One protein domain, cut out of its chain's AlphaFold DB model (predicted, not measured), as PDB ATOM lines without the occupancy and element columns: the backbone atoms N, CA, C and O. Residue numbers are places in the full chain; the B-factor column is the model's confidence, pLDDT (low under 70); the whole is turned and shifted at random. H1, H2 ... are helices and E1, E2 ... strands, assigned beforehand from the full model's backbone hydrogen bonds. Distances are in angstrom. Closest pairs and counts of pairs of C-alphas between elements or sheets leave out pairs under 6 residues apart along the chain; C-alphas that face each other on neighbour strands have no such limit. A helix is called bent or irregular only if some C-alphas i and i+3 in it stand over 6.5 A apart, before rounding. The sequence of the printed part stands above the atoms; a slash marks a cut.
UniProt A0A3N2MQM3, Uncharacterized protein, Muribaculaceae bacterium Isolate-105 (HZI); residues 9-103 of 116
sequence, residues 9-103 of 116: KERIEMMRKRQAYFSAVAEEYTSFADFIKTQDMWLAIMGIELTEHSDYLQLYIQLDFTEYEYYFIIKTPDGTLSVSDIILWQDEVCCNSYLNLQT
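This is residues 9 to 103 of the 116 residues of an uncharacterized protein of Muribaculaceae bacterium Isolate-105 (HZI) (UniProt A0A3N2MQM3). A strongly twisted sheet of five strands has two helices over one face and no named helix over the other. The long helix H1 runs slantwise over the inner strands E3 and E4, while the shorter, irregular H2 lies along E1 and E2. The printed part has 95 residues, with H1, H2, E1, E2, E3, E4 and E5 in that order along it; the sheet's order is E1 E2 E3 E4 E5, antiparallel throughout. The class is mixed, helices and strands, and the whole is compact, with a radius of gyration of the C-alphas of 13.1 A and spans of 37 by 30 by 23 A.

H1, residues 9 to 26, and H2, residues 32 to 45, are on the same face of the sheet formed by E1, residues 48 to 52, E2, residues 57 to 64, E3, residues 67 to 75, E4, residues 81 to 90, and E5, residues 96 to 100: two layers, helices on one face of a sheet. H1 has a height of 9.4 A over the sheet and lies over E3 and E4, slantwise at 37 degrees to E3 on the local plane; its closest C-alphas to E4 are those of Ser 23 and Ser 82, 4.5 A apart. H2 has a height of 9.1 A and lies over E1 and E2, along the strands at 10 degrees to E2 on the local plane; its closest C-alphas to E1 are those of Asp 40 and Leu 50, 6.6 A apart. H1 and H2 are close but not clearly touching, with the C-alphas of Ala 26 and Phe 35 closest at 7.2 A, at a steep tilt of 53 degrees, opposite ways. The strands form a meander, each the antiparallel neighbour of the one before, and each successive pair is a hairpin. Within hydrogen-bond range are N 51 and O 58 of E1 and E2 at 2.9 A, N 59 and O 71 of E2 and E3 at 2.8 A, N 70 and O 88 of E3 and E4 at 2.8 A, and N 87 and O 99 of E4 and E5 at 3.0 A. In H1 every O i to N i+4 pair is within hydrogen-bond range; in H2 8 of 10 are.

H1 begins at C-alpha 9, (102.869, 91.808, 194.342), and is 25.5 A long. H2 measures 19.2 A and is irregular, with C-alphas 38 and 41 7.4 A apart. E1 is 13.2 A long, E2 22.3 A, E3 27.2 A and E4, which bends by 59 degrees at residue 85, 25.2 A. E5, 13.5 A long, ends at C-alpha 100, (92.099, 83.083, 192.920).

The C-alphas of Phe 65 and Asp 78 are the two farthest apart, at 38.2 A. The printed part has no cut, and its six links between named elements are tight. Mean pLDDT of the printed part is 94.7, and no printed residue is under 70.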
ATOM      1  N   LYS A   9     102.652  92.068 195.767       90.94
ATOM      2  CA  LYS A   9     102.869  91.808 194.342       90.94
ATOM      3  C   LYS A   9     103.939  90.736 194.107       90.94
ATOM      4  O   LYS A   9     103.721  89.836 193.303       90.94
ATOM      5  N   GLU A  10     105.072  90.818 194.800       91.56
ATOM      6  CA  GLU A  10     106.148  89.824 194.690       91.56
ATOM      7  C   GLU A  10     105.706  88.455 195.219       91.56
ATOM      8  O   GLU A  10     105.995  87.439 194.585       91.56
ATOM      9  N   ARG A  11     104.935  88.422 196.317       90.88
ATOM     10  CA  ARG A  11     104.324  87.190 196.847       90.88
ATOM     11  C   ARG A  11     103.406  86.551 195.801       90.88
ATOM     12  O   ARG A  11     103.591  85.385 195.472       90.88
ATOM     13  N   ILE A  12     102.507  87.322 195.183       93.56
ATOM     14  CA  ILE A  12     101.619  86.840 194.107       93.56
ATOM     15  C   ILE A  12     102.408  86.311 192.905       93.56
ATOM     16  O   ILE A  12     102.083  85.253 192.364       93.56
ATOM     17  N   GLU A  13     103.460  87.008 192.474       94.75
ATOM     18  CA  GLU A  13     104.315  86.533 191.381       94.75
ATOM     19  C   GLU A  13     105.021  85.216 191.730       94.75
ATOM     20  O   GLU A  13     105.173  84.349 190.866       94.75
ATOM     21  N   MET A  14     105.431  85.037 192.986       93.75
ATOM     22  CA  MET A  14     106.009  83.785 193.466       93.75
ATOM     23  C   MET A  14     104.981  82.657 193.538       93.75
ATOM     24  O   MET A  14     105.290  81.551 193.094       93.75
ATOM     25  N   MET A  15     103.767  82.934 194.013       95.62
ATOM     26  CA  MET A  15     102.672  81.962 194.047       95.62
ATOM     27  C   MET A  15     102.321  81.476 192.637       95.62
ATOM     28  O   MET A  15     102.258  80.275 192.394       95.62
ATOM     29  N   ARG A  16     102.243  82.386 191.656       97.50
ATOM     30  CA  ARG A  16     102.045  82.029 190.238       97.50
ATOM     31  C   ARG A  16     103.173  81.163 189.674       97.50
ATOM     32  O   ARG A  16     102.910  80.224 188.932       97.50
ATOM     33  N   LYS A  17     104.435  81.445 190.020       96.94
ATOM     34  CA  LYS A  17     105.577  80.620 189.578       96.94
ATOM     35  C   LYS A  17     105.519  79.208 190.154       96.94
ATOM     36  O   LYS A  17     105.793  78.256 189.429       96.94
ATOM     37  N   ARG A  18     105.180  79.074 191.438       96.62
ATOM     38  CA  ARG A  18     105.037  77.773 192.108       96.62
ATOM     39  C   ARG A  18     103.861  76.994 191.537       96.62
ATOM     40  O   ARG A  18     104.053  75.849 191.150       96.62
ATOM     41  N   GLN A  19     102.699  77.635 191.402       97.88
ATOM     42  CA  GLN A  19     101.517  77.054 190.767       97.88
ATOM     43  C   GLN A  19     101.861  76.516 189.371       97.88
ATOM     44  O   GLN A  19     101.664  75.336 189.113       97.88
ATOM     45  N   ALA A  20     102.466  77.337 188.505       98.12
ATOM     46  CA  ALA A  20     102.849  76.918 187.157       98.12
ATOM     47  C   ALA A  20     103.857  75.756 187.155       98.12
ATOM     48  O   ALA A  20     103.746  74.847 186.336       98.12
ATOM     49  N   TYR A  21     104.830  75.769 188.072       97.69
ATOM     50  CA  TYR A  21     105.788  74.676 188.216       97.69
ATOM     51  C   TYR A  21     105.097  73.369 188.614       97.69
ATOM     52  O   TYR A  21     105.321  72.342 187.980       97.69
ATOM     53  N   PHE A  22     104.231  73.399 189.628       97.88
ATOM     54  CA  PHE A  22     103.512  72.208 190.067       97.88
ATOM     55  C   PHE A  22     102.497  71.722 189.032       97.88
ATOM     56  O   PHE A  22     102.368  70.514 188.872       97.88
ATOM     57  N   SER A  23     101.842  72.614 188.282       97.88
ATOM     58  CA  SER A  23     100.991  72.218 187.153       97.88
ATOM     59  C   SER A  23     101.790  71.473 186.086       97.88
ATOM     60  O   SER A  23     101.357  70.413 185.654       97.88
ATOM     61  N   ALA A  24     102.983  71.961 185.728       98.00
ATOM     62  CA  ALA A  24     103.858  71.290 184.762       98.00
ATOM     63  C   ALA A  24     104.365  69.919 185.253       98.00
ATOM     64  O   ALA A  24     104.633  69.032 184.454       98.00
ATOM     65  N   VAL A  25     104.497  69.725 186.570       97.25
ATOM     66  CA  VAL A  25     104.795  68.401 187.141       97.25
ATOM     67  C   VAL A  25     103.549  67.511 187.124       97.25
ATOM     68  O   VAL A  25     103.642  66.328 186.817       97.25
ATOM     69  N   ALA A  26     102.378  68.055 187.463       97.31
ATOM     70  CA  ALA A  26     101.132  67.301 187.566       97.31
ATOM     71  C   ALA A  26     100.587  66.844 186.201       97.31
ATOM     72  O   ALA A  26     100.055  65.738 186.118       97.31
ATOM     73  N   GLU A  27     100.766  67.629 185.134       96.50
ATOM     74  CA  GLU A  27     100.222  67.331 183.794       96.50
ATOM     75  C   GLU A  27     100.759  66.029 183.175       96.50
ATOM     76  O   GLU A  27     100.130  65.458 182.286       96.50
ATOM     77  N   GLU A  28     101.876  65.498 183.685       96.88
ATOM     78  CA  GLU A  28     102.419  64.190 183.290       96.88
ATOM     79  C   GLU A  28     101.580  62.998 183.800       96.88
ATOM     80  O   GLU A  28     101.807  61.852 183.396       96.88
ATOM     81  N   TYR A  29     100.604  63.242 184.680       97.38
ATOM     82  CA  TYR A  29      99.817  62.219 185.364       97.38
ATOM     83  C   TYR A  29      98.327  62.321 185.017       97.38
ATOM     84  O   TYR A  29      97.789  63.383 184.719       97.38
ATOM     85  N   THR A  30      97.628  61.184 185.089       95.50
ATOM     86  CA  THR A  30      96.167  61.084 184.856       95.50
ATOM     87  C   THR A  30      95.402  60.531 186.066       95.50
ATOM     88  O   THR A  30      94.168  60.409 186.054       95.50
ATOM     89  N   SER A  31      96.126  60.182 187.135       95.69
ATOM     90  CA  SER A  31      95.576  59.658 188.381       95.69
ATOM     91  C   SER A  31      96.356  60.184 189.587       95.69
ATOM     92  O   SER A  31      97.581  60.314 189.542       95.69
ATOM     93  N   PHE A  32      95.644  60.458 190.682       96.56
ATOM     94  CA  PHE A  32      96.262  60.846 191.949       96.56
ATOM     95  C   PHE A  32      97.164  59.745 192.510       96.56
ATOM     96  O   PHE A  32      98.252  60.036 192.991       96.56
ATOM     97  N   ALA A  33      96.763  58.480 192.368       96.81
ATOM     98  CA  ALA A  33      97.552  57.344 192.835       96.81
ATOM     99  C   ALA A  33      98.936  57.271 192.163       96.81
ATOM    100  O   ALA A  33      99.936  57.037 192.844       96.81
ATOM    101  N   ASP A  34      99.012  57.496 190.847       97.75
ATOM    102  CA  ASP A  34     100.289  57.492 190.123       97.75
ATOM    103  C   ASP A  34     101.147  58.712 190.478       97.75
ATOM    104  O   ASP A  34     102.365  58.572 190.635       97.75
ATOM    105  N   PHE A  35     100.516  59.879 190.662       97.94
ATOM    106  CA  PHE A  35     101.194  61.087 191.131       97.94
ATOM    107  C   PHE A  35     101.816  60.858 192.513       97.94
ATOM    108  O   PHE A  35     103.027  61.000 192.656       97.94
ATOM    109  N   ILE A  36     101.025  60.424 193.503       98.06
ATOM    110  CA  ILE A  36     101.485  60.152 194.876       98.06
ATOM    111  C   ILE A  36     102.632  59.145 194.846       98.06
ATOM    112  O   ILE A  36     103.719  59.421 195.343       98.06
ATOM    113  N   LYS A  37     102.433  57.996 194.193       97.88
ATOM    114  CA  LYS A  37     103.437  56.927 194.131       97.88
ATOM    115  C   LYS A  37     104.787  57.404 193.585       97.88
ATOM    116  O   LYS A  37     105.818  56.841 193.954       97.88
ATOM    117  N   THR A  38     104.782  58.391 192.694       97.50
ATOM    118  CA  THR A  38     105.991  58.882 192.023       97.50
ATOM    119  C   THR A  38     106.608  60.082 192.740       97.50
ATOM    120  O   THR A  38     107.830  60.151 192.864       97.50
ATOM    121  N   GLN A  39     105.783  61.013 193.219       97.75
ATOM    122  CA  GLN A  39     106.218  62.326 193.698       97.75
ATOM    123  C   GLN A  39     106.343  62.427 195.217       97.75
ATOM    124  O   GLN A  39     107.111  63.267 195.680       97.75
ATOM    125  N   ASP A  40     105.665  61.575 195.993       96.56
ATOM    126  CA  ASP A  40     105.590  61.678 197.460       96.56
ATOM    127  C   ASP A  40     106.973  61.814 198.120       96.56
ATOM    128  O   ASP A  40     107.258  62.787 198.817       96.56
ATOM    129  N   MET A  41     107.898  60.907 197.794       97.12
ATOM    130  CA  MET A  41     109.245  60.941 198.369       97.12
ATOM    131  C   MET A  41     110.046  62.179 197.942       97.12
ATOM    132  O   MET A  41     110.818  62.716 198.735       97.12
ATOM    133  N   TRP A  42     109.893  62.635 196.696       97.19
ATOM    134  CA  TRP A  42     110.603  63.820 196.212       97.19
ATOM    135  C   TRP A  42     110.064  65.098 196.864       97.19
ATOM    136  O   TRP A  42     110.854  65.919 197.331       97.19
ATOM    137  N   LEU A  43     108.741  65.231 196.979       97.88
ATOM    138  CA  LEU A  43     108.085  66.347 197.663       97.88
ATOM    139  C   LEU A  43     108.509  66.414 199.134       97.88
ATOM    140  O   LEU A  43     108.940  67.474 199.592       97.88
ATOM    141  N   ALA A  44     108.526  65.276 199.832       97.12
ATOM    142  CA  ALA A  44     108.992  65.199 201.214       97.12
ATOM    143  C   ALA A  44     110.457  65.652 201.372       97.12
ATOM    144  O   ALA A  44     110.782  66.383 202.309       97.12
ATOM    145  N   ILE A  45     111.349  65.282 200.440       97.56
ATOM    146  CA  ILE A  45     112.750  65.750 200.427       97.56
ATOM    147  C   ILE A  45     112.829  67.271 200.246       97.56
ATOM    148  O   ILE A  45     113.692  67.919 200.838       97.56
ATOM    149  N   MET A  46     111.926  67.842 199.450       94.88
ATOM    150  CA  MET A  46     111.827  69.284 199.223       94.88
ATOM    151  C   MET A  46     111.119  70.033 200.364       94.88
ATOM    152  O   MET A  46     110.990  71.254 200.288       94.88
ATOM    153  N   GLY A  47     110.687  69.332 201.418       95.50
ATOM    154  CA  GLY A  47     109.962  69.922 202.546       95.50
ATOM    155  C   GLY A  47     108.517  70.299 202.212       95.50
ATOM    156  O   GLY A  47     107.971  71.203 202.838       95.50
ATOM    157  N   ILE A  48     107.921  69.641 201.216       97.81
ATOM    158  CA  ILE A  48     106.529  69.820 200.803       97.81
ATOM    159  C   ILE A  48     105.734  68.620 201.307       97.81
ATOM    160  O   ILE A  48     106.067  67.476 200.998       97.81
ATOM    161  N   GLU A  49     104.679  68.875 202.071       98.19
ATOM    162  CA  GLU A  49     103.787  67.822 202.551       98.19
ATOM    163  C   GLU A  49     102.656  67.598 201.545       98.19
ATOM    164  O   GLU A  49     101.993  68.542 201.115       98.19
ATOM    165  N   LEU A  50     102.456  66.337 201.167       98.31
ATOM    166  CA  LEU A  50     101.401  65.892 200.266       98.31
ATOM    167  C   LEU A  50     100.294  65.221 201.083       98.31
ATOM    168  O   LEU A  50     100.551  64.265 201.810       98.31
ATOM    169  N   THR A  51      99.060  65.699 200.949       97.88
ATOM    170  CA  THR A  51      97.877  65.099 201.585       97.88
ATOM    171  C   THR A  51      96.840  64.731 200.531       97.88
ATOM    172  O   THR A  51      96.523  65.531 199.651       97.88
ATOM    173  N   GLU A  52      96.308  63.513 200.611       96.75
ATOM    174  CA  GLU A  52      95.227  63.042 199.744       96.75
ATOM    175  C   GLU A  52      93.860  63.354 200.367       96.75
ATOM    176  O   GLU A  52      93.586  62.981 201.510       96.75
ATOM    177  N   HIS A  53      92.996  64.017 199.598       93.19
ATOM    178  CA  HIS A  53      91.579  64.211 199.904       93.19
ATOM    179  C   HIS A  53      90.727  63.423 198.898       93.19
ATOM    180  O   HIS A  53      91.251  62.840 197.950       93.19
ATOM    181  N   SER A  54      89.404  63.381 199.090       88.69
ATOM    182  CA  SER A  54      88.528  62.601 198.203       88.69
ATOM    183  C   SER A  54      88.563  63.082 196.748       88.69
ATOM    184  O   SER A  54      88.513  62.257 195.838       88.69
ATOM    185  N   ASP A  55      88.679  64.399 196.541       91.56
ATOM    186  CA  ASP A  55      88.441  65.027 195.235       91.56
ATOM    187  C   ASP A  55      89.671  65.787 194.696       91.56
ATOM    188  O   ASP A  55      89.660  66.247 193.554       91.56
ATOM    189  N   TYR A  56      90.732  65.928 195.498       95.75
ATOM    190  CA  TYR A  56      91.964  66.644 195.154       95.75
ATOM    191  C   TYR A  56      93.150  66.165 196.003       95.75
ATOM    192  O   TYR A  56      92.976  65.500 197.026       95.75
ATOM    193  N   LEU A  57      94.367  66.545 195.609       97.50
ATOM    194  CA  LEU A  57      95.551  66.464 196.474       97.50
ATOM    195  C   LEU A  57      95.935  67.855 196.957       97.50
ATOM    196  O   LEU A  57      95.813  68.826 196.216       97.50
ATOM    197  N   GLN A  58      96.437  67.948 198.179       98.00
ATOM    198  CA  GLN A  58      96.923  69.186 198.769       98.00
ATOM    199  C   GLN A  58      98.444  69.128 198.909       98.00
ATOM    200  O   GLN A  58      98.983  68.171 199.464       98.00
ATOM    201  N   LEU A  59      99.123  70.173 198.444       98.56
ATOM    202  CA  LEU A  59     100.531  70.434 198.716       98.56
ATOM    203  C   LEU A  59     100.632  71.550 199.748       98.56
ATOM    204  O   LEU A  59     100.174  72.660 199.485       98.56
ATOM    205  N   TYR A  60     101.257  71.277 200.884       97.81
ATOM    206  CA  TYR A  60     101.574  72.264 201.909       97.81
ATOM    207  C   TYR A  60     103.046  72.651 201.845       97.81
ATOM    208  O   TYR A  60     103.925  71.786 201.825       97.81
ATOM    209  N   ILE A  61     103.315  73.956 201.831       95.69
ATOM    210  CA  ILE A  61     104.670  74.501 201.784       95.69
ATOM    211  C   ILE A  61     104.841  75.524 202.900       95.69
ATOM    212  O   ILE A  61     104.282  76.619 202.835       95.69
ATOM    213  N   GLN A  62     105.672  75.197 203.889       92.94
ATOM    214  CA  GLN A  62     106.136  76.168 204.876       92.94
ATOM    215  C   GLN A  62     107.203  77.070 204.241       92.94
ATOM    216  O   GLN A  62     108.216  76.582 203.738       92.94
ATOM    217  N   LEU A  63     106.995  78.386 204.267       89.62
ATOM    218  CA  LEU A  63     107.944  79.369 203.731       89.62
ATOM    219  C   LEU A  63     108.819  79.976 204.819       89.62
ATOM    220  O   LEU A  63     110.023  80.136 204.633       89.62
ATOM    221  N   ASP A  64     108.188  80.312 205.939       85.81
ATOM    222  CA  ASP A  64     108.803  80.846 207.150       85.81
ATOM    223  C   ASP A  64     107.912  80.512 208.351       85.81
ATOM    224  O   ASP A  64     106.803  80.035 208.161       85.81
ATOM    225  N   PHE A  65     108.346  80.747 209.588       79.81
ATOM    226  CA  PHE A  65     107.639  80.376 210.817       79.81
ATOM    227  C   PHE A  65     106.144  80.757 210.840       79.81
ATOM    228  O   PHE A  65     105.338  79.985 211.357       79.81
ATOM    229  N   THR A  66     105.766  81.899 210.261       81.50
ATOM    230  CA  THR A  66     104.370  82.372 210.185       81.50
ATOM    231  C   THR A  66     103.775  82.343 208.780       81.50
ATOM    232  O   THR A  66     102.631  82.750 208.609       81.50
ATOM    233  N   GLU A  67     104.520  81.893 207.769       87.38
ATOM    234  CA  GLU A  67     104.087  81.944 206.372       87.38
ATOM    235  C   GLU A  67     104.074  80.562 205.731       87.38
ATOM    236  O   GLU A  67     105.075  79.842 205.726       87.38
ATOM    237  N   TYR A  68     102.936  80.222 205.135       93.12
ATOM    238  CA  TYR A  68     102.754  78.997 204.376       93.12
ATOM    239  C   TYR A  68     101.719  79.172 203.266       93.12
ATOM    240  O   TYR A  68     100.924  80.117 203.262       93.12
ATOM    241  N   GLU A  69     101.741  78.229 202.332       95.69
ATOM    242  CA  GLU A  69     100.856  78.164 201.173       95.69
ATOM    243  C   GLU A  69     100.308  76.737 201.028       95.69
ATOM    244  O   GLU A  69     101.037  75.766 201.263       95.69
ATOM    245  N   TYR A  70      99.050  76.616 200.595       97.81
ATOM    246  CA  TYR A  70      98.485  75.367 200.091       97.81
ATOM    247  C   TYR A  70      98.156  75.483 198.602       97.81
ATOM    248  O   TYR A  70      97.521  76.446 198.162       97.81
ATOM    249  N   TYR A  71      98.547  74.459 197.848       98.31
ATOM    250  CA  TYR A  71      98.209  74.280 196.437       98.31
ATOM    251  C   TYR A  71      97.373  73.015 196.264       98.31
ATOM    252  O   TYR A  71      97.651  72.004 196.907       98.31
ATOM    253  N   PHE A  72      96.387  73.053 195.369       98.00
ATOM    254  CA  PHE A  72      95.450  71.945 195.181       98.00
ATOM    255  C   PHE A  72      95.615  71.330 193.794       98.00
ATOM    256  O   PHE A  72      95.353  71.993 192.790       98.00
ATOM    257  N   ILE A  73      96.054  70.074 193.731       97.81
ATOM    258  CA  ILE A  73      96.129  69.304 192.488       97.81
ATOM    259  C   ILE A  73      94.754  68.698 192.222       97.81
ATOM    260  O   ILE A  73      94.219  67.947 193.038       97.81
ATOM    261  N   ILE A  74      94.209  69.002 191.055       97.06
ATOM    262  CA  ILE A  74      92.872  68.627 190.604       97.06
ATOM    263  C   ILE A  74      92.965  67.854 189.291       97.06
ATOM    264  O   ILE A  74      93.945  67.976 188.551       97.06
ATOM    265  N   LYS A  75      91.928  67.077 188.970       95.56
ATOM    266  CA  LYS A  75      91.797  66.478 187.641       95.56
ATOM    267  C   LYS A  75      91.124  67.459 186.691       95.56
ATOM    268  O   LYS A  75      90.063  68.005 186.995       95.56
ATOM    269  N   THR A  76      91.719  67.662 185.530       92.69
ATOM    270  CA  THR A  76      91.185  68.521 184.473       92.69
ATOM    271  C   THR A  76      90.154  67.772 183.616       92.69
ATOM    272  O   THR A  76      90.112  66.536 183.614       92.69
ATOM    273  N   PRO A  77      89.313  68.487 182.841       90.19
ATOM    274  CA  PRO A  77      88.313  67.859 181.968       90.19
ATOM    275  C   PRO A  77      88.885  66.919 180.897       90.19
ATOM    276  O   PRO A  77      88.175  66.040 180.414       90.19
ATOM    277  N   ASP A  78      90.149  67.095 180.511       89.38
ATOM    278  CA  ASP A  78      90.856  66.215 179.571       89.38
ATOM    279  C   ASP A  78      91.421  64.942 180.235       89.38
ATOM    280  O   ASP A  78      91.945  64.063 179.552       89.38
ATOM    281  N   GLY A  79      91.266  64.811 181.554       90.75
ATOM    282  CA  GLY A  79      91.672  63.650 182.335       90.75
ATOM    283  C   GLY A  79      93.112  63.684 182.847       90.75
ATOM    284  O   GLY A  79      93.501  62.726 183.521       90.75
ATOM    285  N   THR A  80      93.878  64.742 182.567       95.19
ATOM    286  CA  THR A  80      95.195  64.978 183.183       95.19
ATOM    287  C   THR A  80      95.051  65.612 184.571       95.19
ATOM    288  O   THR A  80      93.933  65.834 185.051       95.19
ATOM    289  N   LEU A  81      96.163  65.820 185.278       97.19
ATOM    290  CA  LEU A  81      96.179  66.588 186.521       97.19
ATOM    291  C   LEU A  81      96.759  67.985 186.287       97.19
ATOM    292  O   LEU A  81      97.624  68.180 185.443       97.19
ATOM    293  N   SER A  82      96.315  68.957 187.074       97.31
ATOM    294  CA  SER A  82      96.886  70.307 187.111       97.31
ATOM    295  C   SER A  82      96.695  70.904 188.503       97.31
ATOM    296  O   SER A  82      96.027  70.305 189.346       97.31
ATOM    297  N   VAL A  83      97.264  72.075 188.770       97.69
ATOM    298  CA  VAL A  83      97.010  72.824 190.006       97.69
ATOM    299  C   VAL A  83      95.898  73.844 189.789       97.69
ATOM    300  O   VAL A  83      95.883  74.555 188.786       97.69
ATOM    301  N   SER A  84      94.976  73.914 190.747       97.38
ATOM    302  CA  SER A  84      93.895  74.898 190.811       97.38
ATOM    303  C   SER A  84      94.420  76.339 190.752       97.38
ATOM    304  O   SER A  84      95.513  76.644 191.236       97.38
ATOM    305  N   ASP A  85      93.620  77.250 190.199       97.38
ATOM    306  CA  ASP A  85      93.854  78.696 190.327       97.38
ATOM    307  C   ASP A  85      93.553  79.215 191.733       97.38
ATOM    308  O   ASP A  85      94.028  80.287 192.110       97.38
ATOM    309  N   ILE A  86      92.791  78.450 192.515       97.88
ATOM    310  CA  ILE A  86      92.547  78.726 193.926       97.88
ATOM    311  C   ILE A  86      93.725  78.196 194.736       97.88
ATOM    312  O   ILE A  86      94.104  77.034 194.603       97.88
ATOM    313  N   ILE A  87      94.277  79.041 195.595       97.44
ATOM    314  CA  ILE A  87      95.279  78.674 196.598       97.44
ATOM    315  C   ILE A  87      94.797  79.112 197.973       97.44
ATOM    316  O   ILE A  87      93.974  80.023 198.070       97.44
ATOM    317  N   LEU A  88      95.360  78.531 199.028       96.88
ATOM    318  CA  LEU A  88      95.283  79.122 200.361       96.88
ATOM    319  C   LEU A  88      96.645  79.698 200.731       96.88
ATOM    320  O   LEU A  88      97.684  79.079 200.505       96.88
ATOM    321  N   TRP A  89      96.634  80.889 201.311       94.06
ATOM    322  CA  TRP A  89      97.834  81.605 201.725       94.06
ATOM    323  C   TRP A  89      97.575  82.403 203.005       94.06
ATOM    324  O   TRP A  89      96.429  82.610 203.417       94.06
ATOM    325  N   GLN A  90      98.662  82.844 203.636       90.50
ATOM    326  CA  GLN A  90      98.637  83.806 204.736       90.50
ATOM    327  C   GLN A  90      98.573  85.229 204.165       90.50
ATOM    328  O   GLN A  90      99.560  85.712 203.595       90.50
ATOM    329  N   ASP A  91      97.419  85.884 204.299       84.75
ATOM    330  CA  ASP A  91      97.191  87.242 203.796       84.75
ATOM    331  C   ASP A  91      98.040  88.304 204.531       84.75
ATOM    332  O   ASP A  91      98.878  88.004 205.385       84.75
ATOM    333  N   GLU A  92      97.848  89.581 204.194       80.19
ATOM    334  CA  GLU A  92      98.605  90.695 204.788       80.19
ATOM    335  C   GLU A  92      98.404  90.854 206.308       80.19
ATOM    336  O   GLU A  92      99.188  91.549 206.956       80.19
ATOM    337  N   VAL A  93      97.379  90.219 206.890       82.81
ATOM    338  CA  VAL A  93      97.076  90.255 208.328       82.81
ATOM    339  C   VAL A  93      97.332  88.914 209.025       82.81
ATOM    340  O   VAL A  93      96.908  88.739 210.168       82.81
ATOM    341  N   CYS A  94      98.080  88.004 208.387       81.12
ATOM    342  CA  CYS A  94      98.396  86.666 208.906       81.12
ATOM    343  C   CYS A  94      97.141  85.802 209.139       81.12
ATOM    344  O   CYS A  94      97.075  85.005 210.081       81.12
ATOM    345  N   CYS A  95      96.119  85.984 208.302       87.31
ATOM    346  CA  CYS A  95      94.935  85.139 208.269       87.31
ATOM    347  C   CYS A  95      95.013  84.163 207.092       87.31
ATOM    348  O   CYS A  95      95.477  84.499 206.002       87.31
ATOM    349  N   ASN A  96      94.504  82.949 207.308       92.75
ATOM    350  CA  ASN A  96      94.246  82.026 206.208       92.75
ATOM    351  C   ASN A  96      93.151  82.604 205.321       92.75
ATOM    352  O   ASN A  96      92.042  82.852 205.799       92.75
ATOM    353  N   SER A  97      93.448  82.767 204.039       94.62
ATOM    354  CA  SER A  97      92.460  83.149 203.039       94.62
ATOM    355  C   SER A  97      92.667  82.349 201.763       94.62
ATOM    356  O   SER A  97      93.790  81.936 201.459       94.62
ATOM    357  N   TYR A  98      91.582  82.136 201.021       97.00
ATOM    358  CA  TYR A  98      91.656  81.594 199.673       97.00
ATOM    359  C   TYR A  98      91.695  82.741 198.664       97.00
ATOM    360  O   TYR A  98      90.983  83.741 198.787       97.00
ATOM    361  N   LEU A  99      92.554  82.594 197.662       96.88
ATOM    362  CA  LEU A  99      92.770  83.581 196.614       96.88
ATOM    363  C   LEU A  99      92.724  82.885 195.262       96.88
ATOM    364  O   LEU A  99      93.413  81.885 195.056       96.88
ATOM    365  N   ASN A 100      91.978  83.454 194.320       97.44
ATOM    366  CA  ASN A 100      92.099  83.083 192.920       97.44
ATOM    367  C   ASN A 100      93.310  83.811 192.310       97.44
ATOM    368  O   ASN A 100      93.298  85.030 192.141       97.44
ATOM    369  N   LEU A 101      94.372  83.088 191.956       96.00
ATOM    370  CA  LEU A 101      95.605  83.679 191.419       96.00
ATOM    371  C   LEU A 101      95.438  84.328 190.041       96.00
ATOM    372  O   LEU A 101      96.265  85.169 189.658       96.00
ATOM    373  N   GLN A 102      94.404  83.955 189.289       94.44
ATOM    374  CA  GLN A 102      94.121  84.520 187.976       94.44
ATOM    375  C   GLN A 102      93.416  85.874 188.101       94.44
ATOM    376  O   GLN A 102      93.869  86.849 187.496       94.44
ATOM    377  N   THR A 103      92.345  85.947 188.898       96.50
ATOM    378  CA  THR A 103      91.516  87.158 189.049       96.50
ATOM    379  C   THR A 103      91.988  88.081 190.170       96.50
ATOM    380  O   THR A 103      91.725  89.280 190.117       96.50
TER     381      THR A 103